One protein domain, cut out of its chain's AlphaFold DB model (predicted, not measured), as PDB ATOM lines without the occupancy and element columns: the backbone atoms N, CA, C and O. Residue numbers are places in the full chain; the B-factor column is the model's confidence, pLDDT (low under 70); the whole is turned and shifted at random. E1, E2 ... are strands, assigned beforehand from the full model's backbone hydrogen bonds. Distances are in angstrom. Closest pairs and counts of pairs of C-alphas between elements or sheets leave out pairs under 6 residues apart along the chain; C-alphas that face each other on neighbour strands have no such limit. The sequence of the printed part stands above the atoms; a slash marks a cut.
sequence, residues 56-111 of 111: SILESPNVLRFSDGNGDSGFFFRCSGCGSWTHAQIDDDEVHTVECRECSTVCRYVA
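AT A GLANCE: This is residues 56 to 111 of the 111 residues of the protein "Myb-like DNA-binding domain-containing protein" of Candidatus Bathyarchaeota archaeon (UniProt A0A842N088). A small three-stranded sheet, E1 to E3, has a separate strand hairpin, E4 and E5, set at an angle beside its E3 edge, and the two pieces meet only loosely, near Ala 88 and Val 98. The turns at residues 79 to 84 and 100 to 105 lie side by side at one end, while the turn between E1 and E2 makes the other end of the longest axis. The printed part has 56 residues with no named helix and five named strands, E1 to E5 in that order, and is all strand by its named elements, though these hold under half of the residues, 25 of 56. The larger sheet runs E1, E2, E3 and the smaller E4, E5, both antiparallel. The whole is compact, with a radius of gyration of the C-alphas of 11.2 A and spans of 32 by 22 by 18 A.

IN THESE COORDINATES: The printed part begins at Ser 56, and E1 covers residues 63 to 67, starting with C-alpha 63 at (1.907, -46.148, -20.104). E2, residues 73 to 78, is the longest strand at 16.9 A from first to last C-alpha. E3 is residues 85 to 88, 9.7 A long. E4, residues 95 to 99, measures 13.5 A and starts with C-alpha 95 at (-8.685, -38.950, -13.915). E5, residues 106 to 110, measures 13.6 A and ends with C-alpha 110 at (-3.650, -41.205, -12.338).

HOW THE PARTS SIT: E1, E2 and E3 form a meander, each strand the antiparallel neighbour of the one before, with E1 and E3 as edge strands and E2 as the inner one. The hairpin of E1 and E2 has 154 degrees between its directions; N 64 and O 76 are within hydrogen-bond range at 2.8 A, and N 66 and O 74 at 2.9 A. The hairpin of E2 and E3 has 140 degrees, with N 88 and O 75 at 2.8 A. The closest C-alphas of E3 and E4, those of Ala 88 and Val 98, are 7.1 A apart, the one pair within 8 A. E2 and E4 are only just apart, at 8.4 A. E5 is apart from E1, E2 and E3. The hairpin of E4 and E5 has 155 degrees, with N 107 and O 98 at 2.8 A.

THE WHOLE: The farthest C-alphas, those of Asn 70 and Gly 81, are 32.4 A apart, while those of Ser 56 and Ala 111, the chain's last residue, are 6.5 A apart. The printed part has no cut. The link from E1 to E2 is tight, and the other three are short. The mean pLDDT of the printed part is 74.6, and 20 residues are under 70: 56 to 60, 69 to 72, 89 to 96 and 109 to 111.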
ATOM      1  N   SER A  56       4.629 -38.631 -13.231       55.12
ATOM      2  CA  SER A  56       3.992 -39.856 -12.737       55.12
ATOM      3  C   SER A  56       3.501 -40.769 -13.867       55.12
ATOM      4  O   SER A  56       3.589 -41.993 -13.765       55.12
ATOM      5  N   ILE A  57       3.033 -40.192 -14.980       60.41
ATOM      6  CA  ILE A  57       2.591 -40.962 -16.150       60.41
ATOM      7  C   ILE A  57       3.785 -41.578 -16.891       60.41
ATOM      8  O   ILE A  57       3.689 -42.705 -17.376       60.41
ATOM      9  N   LEU A  58       4.912 -40.864 -16.977       58.22
ATOM     10  CA  LEU A  58       6.105 -41.324 -17.700       58.22
ATOM     11  C   LEU A  58       6.838 -42.465 -16.979       58.22
ATOM     12  O   LEU A  58       7.546 -43.235 -17.625       58.22
ATOM     13  N   GLU A  59       6.660 -42.587 -15.664       62.56
ATOM     14  CA  GLU A  59       7.254 -43.654 -14.848       62.56
ATOM     15  C   GLU A  59       6.415 -44.942 -14.823       62.56
ATOM     16  O   GLU A  59       6.890 -45.991 -14.379       62.56
ATOM     17  N   SER A  60       5.172 -44.903 -15.315       68.50
ATOM     18  CA  SER A  60       4.298 -46.074 -15.307       68.50
ATOM     19  C   SER A  60       4.721 -47.097 -16.370       68.50
ATOM     20  O   SER A  60       4.689 -46.794 -17.561       68.50
ATOM     21  N   PRO A  61       5.005 -48.365 -16.009       70.00
ATOM     22  CA  PRO A  61       5.339 -49.409 -16.986       70.00
ATOM     23  C   PRO A  61       4.157 -49.778 -17.897       70.00
ATOM     24  O   PRO A  61       4.324 -50.498 -18.883       70.00
ATOM     25  N   ASN A  62       2.954 -49.310 -17.555       77.88
ATOM     26  CA  ASN A  62       1.729 -49.551 -18.305       77.88
ATOM     27  C   ASN A  62       1.325 -48.355 -19.168       77.88
ATOM     28  O   ASN A  62       0.246 -48.401 -19.756       77.88
ATOM     29  N   VAL A  63       2.155 -47.309 -19.250       77.38
ATOM     30  CA  VAL A  63       1.907 -46.148 -20.104       77.38
ATOM     31  C   VAL A  63       3.151 -45.825 -20.926       77.38
ATOM     32  O   VAL A  63       4.253 -45.691 -20.411       77.38
ATOM     33  N   LEU A  64       2.973 -45.694 -22.237       76.75
ATOM     34  CA  LEU A  64       4.003 -45.257 -23.168       76.75
ATOM     35  C   LEU A  64       3.530 -43.991 -23.859       76.75
ATOM     36  O   LEU A  64       2.492 -43.985 -24.513       76.75
ATOM     37  N   ARG A  65       4.323 -42.928 -23.774       74.81
ATOM     38  CA  ARG A  65       4.106 -41.739 -24.592       74.81
ATOM     39  C   ARG A  65       4.664 -41.974 -25.994       74.81
ATOM     40  O   ARG A  65       5.792 -42.446 -26.132       74.81
ATOM     41  N   PHE A  66       3.926 -41.573 -27.025       75.62
ATOM     42  CA  PHE A  66       4.465 -41.466 -28.379       75.62
ATOM     43  C   PHE A  66       4.420 -40.018 -28.868       75.62
ATOM     44  O   PHE A  66       3.597 -39.208 -28.442       75.62
ATOM     45  N   SER A  67       5.335 -39.701 -29.774       73.69
ATOM     46  CA  SER A  67       5.297 -38.484 -30.576       73.69
ATOM     47  C   SER A  67       5.711 -38.855 -31.989       73.69
ATOM     48  O   SER A  67       6.783 -39.439 -32.162       73.69
ATOM     49  N   ASP A  68       4.905 -38.506 -32.985       74.56
ATOM     50  CA  ASP A  68       5.197 -38.826 -34.389       74.56
ATOM     51  C   ASP A  68       6.231 -37.872 -35.024       74.56
ATOM     52  O   ASP A  68       6.701 -38.089 -36.139       74.56
ATOM     53  N   GLY A  69       6.615 -36.812 -34.305       65.69
ATOM     54  CA  GLY A  69       7.537 -35.777 -34.777       65.69
ATOM     55  C   GLY A  69       6.893 -34.729 -35.693       65.69
ATOM     56  O   GLY A  69       7.532 -33.715 -35.971       65.69
ATOM     57  N   ASN A  70       5.637 -34.926 -36.099       69.06
ATOM     58  CA  ASN A  70       4.820 -33.973 -36.851       69.06
ATOM     59  C   ASN A  70       3.944 -33.098 -35.935       69.06
ATOM     60  O   ASN A  70       3.271 -32.175 -36.388       69.06
ATOM     61  N   GLY A  71       3.997 -33.354 -34.627       64.94
ATOM     62  CA  GLY A  71       3.269 -32.598 -33.614       64.94
ATOM     63  C   GLY A  71       2.062 -33.340 -33.060       64.94
ATOM     64  O   GLY A  71       1.427 -32.794 -32.160       64.94
ATOM     65  N   ASP A  72       1.795 -34.559 -33.535       66.94
ATOM     66  CA  ASP A  72       0.860 -35.463 -32.884       66.94
ATOM     67  C   ASP A  72       1.581 -36.211 -31.758       66.94
ATOM     68  O   ASP A  72       2.714 -36.702 -31.894       66.94
ATOM     69  N   SER A  73       0.948 -36.243 -30.596       71.06
ATOM     70  CA  SER A  73       1.473 -36.927 -29.426       71.06
ATOM     71  C   SER A  73       0.329 -37.451 -28.589       71.06
ATOM     72  O   SER A  73      -0.643 -36.742 -28.359       71.06
ATOM     73  N   GLY A  74       0.487 -38.664 -28.085       78.00
ATOM     74  CA  GLY A  74      -0.516 -39.317 -27.262       78.00
ATOM     75  C   GLY A  74       0.098 -40.460 -26.475       78.00
ATOM     76  O   GLY A  74       1.314 -40.491 -26.237       78.00
ATOM     77  N   PHE A  75      -0.744 -41.411 -26.077       78.50
ATOM     78  CA  PHE A  75      -0.346 -42.451 -25.146       78.50
ATOM     79  C   PHE A  75      -0.849 -43.820 -25.562       78.50
ATOM     80  O   PHE A  75      -1.989 -43.990 -25.987       78.50
ATOM     81  N   PHE A  76      -0.001 -44.819 -25.372       83.75
ATOM     82  CA  PHE A  76      -0.404 -46.207 -25.340       83.75
ATOM     83  C   PHE A  76      -0.489 -46.663 -23.901       83.75
ATOM     84  O   PHE A  76       0.443 -46.472 -23.124       83.75
ATOM     85  N   PHE A  77      -1.590 -47.311 -23.564       83.44
ATOM     86  CA  PHE A  77      -1.761 -47.950 -22.275       83.44
ATOM     87  C   PHE A  77      -1.736 -49.470 -22.452       83.44
ATOM     88  O   PHE A  77      -2.258 -49.993 -23.440       83.44
ATOM     89  N   ARG A  78      -1.144 -50.178 -21.489       87.50
ATOM     90  CA  ARG A  78      -1.150 -51.640 -21.432       87.50
ATOM     91  C   ARG A  78      -2.311 -52.135 -20.576       87.50
ATOM     92  O   ARG A  78      -2.358 -51.863 -19.378       87.50
ATOM     93  N   CYS A  79      -3.216 -52.905 -21.177       86.94
ATOM     94  CA  CYS A  79      -4.357 -53.502 -20.489       86.94
ATOM     95  C   CYS A  79      -3.925 -54.403 -19.327       86.94
ATOM     96  O   CYS A  79      -3.142 -55.330 -19.525       86.94
ATOM     97  N   SER A  80      -4.480 -54.180 -18.133       84.75
ATOM     98  CA  SER A  80      -4.233 -55.039 -16.968       84.75
ATOM     99  C   SER A  80      -4.924 -56.401 -17.071       84.75
ATOM    100  O   SER A  80      -4.447 -57.365 -16.481       84.75
ATOM    101  N   GLY A  81      -6.021 -56.493 -17.831       86.44
ATOM    102  CA  GLY A  81      -6.763 -57.738 -18.042       86.44
ATOM    103  C   GLY A  81      -6.108 -58.666 -19.067       86.44
ATOM    104  O   GLY A  81      -5.893 -59.840 -18.787       86.44
ATOM    105  N   CYS A  82      -5.770 -58.146 -20.253       90.62
ATOM    106  CA  CYS A  82      -5.273 -58.959 -21.374       90.62
ATOM    107  C   CYS A  82      -3.858 -58.604 -21.857       90.62
ATOM    108  O   CYS A  82      -3.317 -59.292 -22.718       90.62
ATOM    109  N   GLY A  83      -3.247 -57.531 -21.350       86.81
ATOM    110  CA  GLY A  83      -1.904 -57.102 -21.751       86.81
ATOM    111  C   GLY A  83      -1.813 -56.347 -23.081       86.81
ATOM    112  O   GLY A  83      -0.713 -55.918 -23.430       86.81
ATOM    113  N   SER A  84      -2.919 -56.166 -23.808       88.50
ATOM    114  CA  SER A  84      -2.947 -55.457 -25.096       88.50
ATOM    115  C   SER A  84      -2.653 -53.966 -24.946       88.50
ATOM    116  O   SER A  84      -3.099 -53.330 -23.990       88.50
ATOM    117  N   TRP A  85      -1.949 -53.396 -25.925       88.00
ATOM    118  CA  TRP A  85      -1.682 -51.961 -25.993       88.00
ATOM    119  C   TRP A  85      -2.829 -51.229 -26.689       88.00
ATOM    120  O   TRP A  85      -3.229 -51.607 -27.786       88.00
ATOM    121  N   THR A  86      -3.363 -50.182 -26.062       84.31
ATOM    122  CA  THR A  86      -4.474 -49.380 -26.604       84.31
ATOM    123  C   THR A  86      -4.094 -47.906 -26.637       84.31
ATOM    124  O   THR A  86      -3.523 -47.392 -25.679       84.31
ATOM    125  N   HIS A  87      -4.412 -47.233 -27.742       81.19
ATOM    126  CA  HIS A  87      -4.202 -45.797 -27.900       81.19
ATOM    127  C   HIS A  87      -5.258 -45.010 -27.109       81.19
ATOM    128  O   HIS A  87      -6.454 -45.247 -27.282       81.19
ATOM    129  N   ALA A  88      -4.813 -44.071 -26.276       71.00
ATOM    130  CA  ALA A  88      -5.653 -43.123 -25.561       71.00
ATOM    131  C   ALA A  88      -5.167 -41.694 -25.833       71.00
ATOM    132  O   ALA A  88      -3.971 -41.399 -25.757       71.00
ATOM    133  N   GLN A  89      -6.115 -40.822 -26.160       67.19
ATOM    134  CA  GLN A  89      -5.920 -39.379 -26.114       67.19
ATOM    135  C   GLN A  89      -6.178 -38.975 -24.662       67.19
ATOM    136  O   GLN A  89      -7.218 -39.328 -24.105       67.19
ATOM    137  N   ILE A  90      -5.170 -38.390 -24.026       63.06
ATOM    138  CA  ILE A  90      -5.259 -37.922 -22.644       63.06
ATOM    139  C   ILE A  90      -5.488 -36.426 -22.753       63.06
ATOM    140  O   ILE A  90      -4.618 -35.713 -23.258       63.06
ATOM    141  N   ASP A  91      -6.672 -36.003 -22.339       59.75
ATOM    142  CA  ASP A  91      -7.016 -34.593 -22.228       59.75
ATOM    143  C   ASP A  91      -6.556 -34.105 -20.832       59.75
ATOM    144  O   ASP A  91      -5.986 -34.869 -20.062       59.75
ATOM    145  N   ASP A  92      -6.687 -32.830 -20.490       55.59
ATOM    146  CA  ASP A  92      -6.069 -32.265 -19.266       55.59
ATOM    147  C   ASP A  92      -6.848 -32.588 -17.960       55.59
ATOM    148  O   ASP A  92      -6.689 -31.895 -16.956       55.59
ATOM    149  N   ASP A  93      -7.725 -33.604 -17.957       52.22
ATOM    150  CA  ASP A  93      -8.615 -33.898 -16.824       52.22
ATOM    151  C   ASP A  93      -8.018 -34.953 -15.866       52.22
ATOM    152  O   ASP A  93      -7.554 -36.023 -16.252       52.22
ATOM    153  N   GLU A  94      -8.067 -34.669 -14.561       57.50
ATOM    154  CA  GLU A  94      -7.286 -35.340 -13.503       57.50
ATOM    155  C   GLU A  94      -7.475 -36.869 -13.352       57.50
ATOM    156  O   GLU A  94      -6.672 -37.520 -12.681       57.50
ATOM    157  N   VAL A  95      -8.502 -37.488 -13.949       56.66
ATOM    158  CA  VAL A  95      -8.685 -38.950 -13.915       56.66
ATOM    159  C   VAL A  95      -9.325 -39.445 -15.202       56.66
ATOM    160  O   VAL A  95     -10.514 -39.244 -15.448       56.66
ATOM    161  N   HIS A  96      -8.571 -40.227 -15.966       69.19
ATOM    162  CA  HIS A  96      -9.061 -40.818 -17.200       69.19
ATOM    163  C   HIS A  96      -9.146 -42.344 -17.094       69.19
ATOM    164  O   HIS A  96      -8.211 -43.048 -16.707       69.19
ATOM    165  N   THR A  97     -10.316 -42.870 -17.446       77.44
ATOM    166  CA  THR A  97     -10.570 -44.304 -17.607       77.44
ATOM    167  C   THR A  97     -10.527 -44.667 -19.084       77.44
ATOM    168  O   THR A  97     -11.148 -43.982 -19.893       77.44
ATOM    169  N   VAL A  98      -9.863 -45.767 -19.436       81.19
ATOM    170  CA  VAL A  98      -9.837 -46.301 -20.807       81.19
ATOM    171  C   VAL A  98     -10.404 -47.713 -20.803       81.19
ATOM    172  O   VAL A  98      -9.966 -48.565 -20.031       81.19
ATOM    173  N   GLU A  99     -11.376 -47.971 -21.675       86.38
ATOM    174  CA  GLU A  99     -11.901 -49.314 -21.906       86.38
ATOM    175  C   GLU A  99     -11.043 -50.049 -22.946       86.38
ATOM    176  O   GLU A  99     -10.795 -49.554 -24.049       86.38
ATOM    177  N   CYS A 100     -10.571 -51.245 -22.595       86.31
ATOM    178  CA  CYS A 100      -9.818 -52.084 -23.518       86.31
ATOM    179  C   CYS A 100     -10.729 -52.635 -24.623       86.31
ATOM    180  O   CYS A 100     -11.688 -53.345 -24.340       86.31
ATOM    181  N   ARG A 101     -10.368 -52.409 -25.888       86.31
ATOM    182  CA  ARG A 101     -11.144 -52.894 -27.045       86.31
ATOM    183  C   ARG A 101     -11.111 -54.416 -27.236       86.31
ATOM    184  O   ARG A 101     -11.962 -54.946 -27.935       86.31
ATOM    185  N   GLU A 102     -10.149 -55.101 -26.618       90.06
ATOM    186  CA  GLU A 102      -9.956 -56.550 -26.772       90.06
ATOM    187  C   GLU A 102     -10.681 -57.374 -25.700       90.06
ATOM    188  O   GLU A 102     -11.126 -58.486 -25.961       90.06
ATOM    189  N   CYS A 103     -10.780 -56.859 -24.470       90.75
ATOM    190  CA  CYS A 103     -11.325 -57.613 -23.332       90.75
ATOM    191  C   CYS A 103     -12.303 -56.818 -22.458       90.75
ATOM    192  O   CYS A 103     -12.664 -57.283 -21.379       90.75
ATOM    193  N   SER A 104     -12.669 -55.600 -22.870       87.56
ATOM    194  CA  SER A 104     -13.583 -54.692 -22.158       87.56
ATOM    195  C   SER A 104     -13.177 -54.355 -20.718       87.56
ATOM    196  O   SER A 104     -13.967 -53.828 -19.939       87.56
ATOM    197  N   THR A 105     -11.923 -54.623 -20.333       88.62
ATOM    198  CA  THR A 105     -11.406 -54.224 -19.021       88.62
ATOM    199  C   THR A 105     -11.279 -52.704 -18.967       88.62
ATOM    200  O   THR A 105     -10.578 -52.107 -19.787       88.62
ATOM    201  N   VAL A 106     -11.922 -52.084 -17.976       86.44
ATOM    202  CA  VAL A 106     -11.800 -50.649 -17.695       86.44
ATOM    203  C   VAL A 106     -10.541 -50.408 -16.872       86.44
ATOM    204  O   VAL A 106     -10.440 -50.827 -15.720       86.44
ATOM    205  N   CYS A 107      -9.574 -49.722 -17.469       80.44
ATOM    206  CA  CYS A 107      -8.304 -49.398 -16.841       80.44
ATOM    207  C   CYS A 107      -8.309 -47.941 -16.377       80.44
ATOM    208  O   CYS A 107      -8.742 -47.049 -17.105       80.44
ATOM    209  N   ARG A 108      -7.838 -47.708 -15.151       75.12
ATOM    210  CA  ARG A 108      -7.669 -46.376 -14.561       75.12
ATOM    211  C   ARG A 108      -6.196 -46.010 -14.545       75.12
ATOM    212  O   ARG A 108      -5.369 -46.858 -14.212       75.12
ATOM    213  N   TYR A 109      -5.895 -44.751 -14.818       69.50
ATOM    214  CA  TYR A 109      -4.593 -44.173 -14.519       69.50
ATOM    215  C   TYR A 109      -4.770 -42.832 -13.814       69.50
ATOM    216  O   TYR A 109      -5.802 -42.173 -13.940       69.50
ATOM    217  N   VAL A 110      -3.766 -42.492 -13.015       56.12
ATOM    218  CA  VAL A 110      -3.650 -41.205 -12.338       56.12
ATOM    219  C   VAL A 110      -2.665 -40.396 -13.166       56.12
ATOM    220  O   VAL A 110      -1.593 -40.921 -13.487       56.12
ATOM    221  N   ALA A 111      -3.069 -39.192 -13.570       51.16
ATOM    222  CA  ALA A 111      -2.151 -38.245 -14.177       51.16
ATOM    223  C   ALA A 111      -1.199 -37.691 -13.120       51.16
ATOM    224  O   ALA A 111      -1.675 -37.243 -12.059       51.16
TER     225      ALA A 111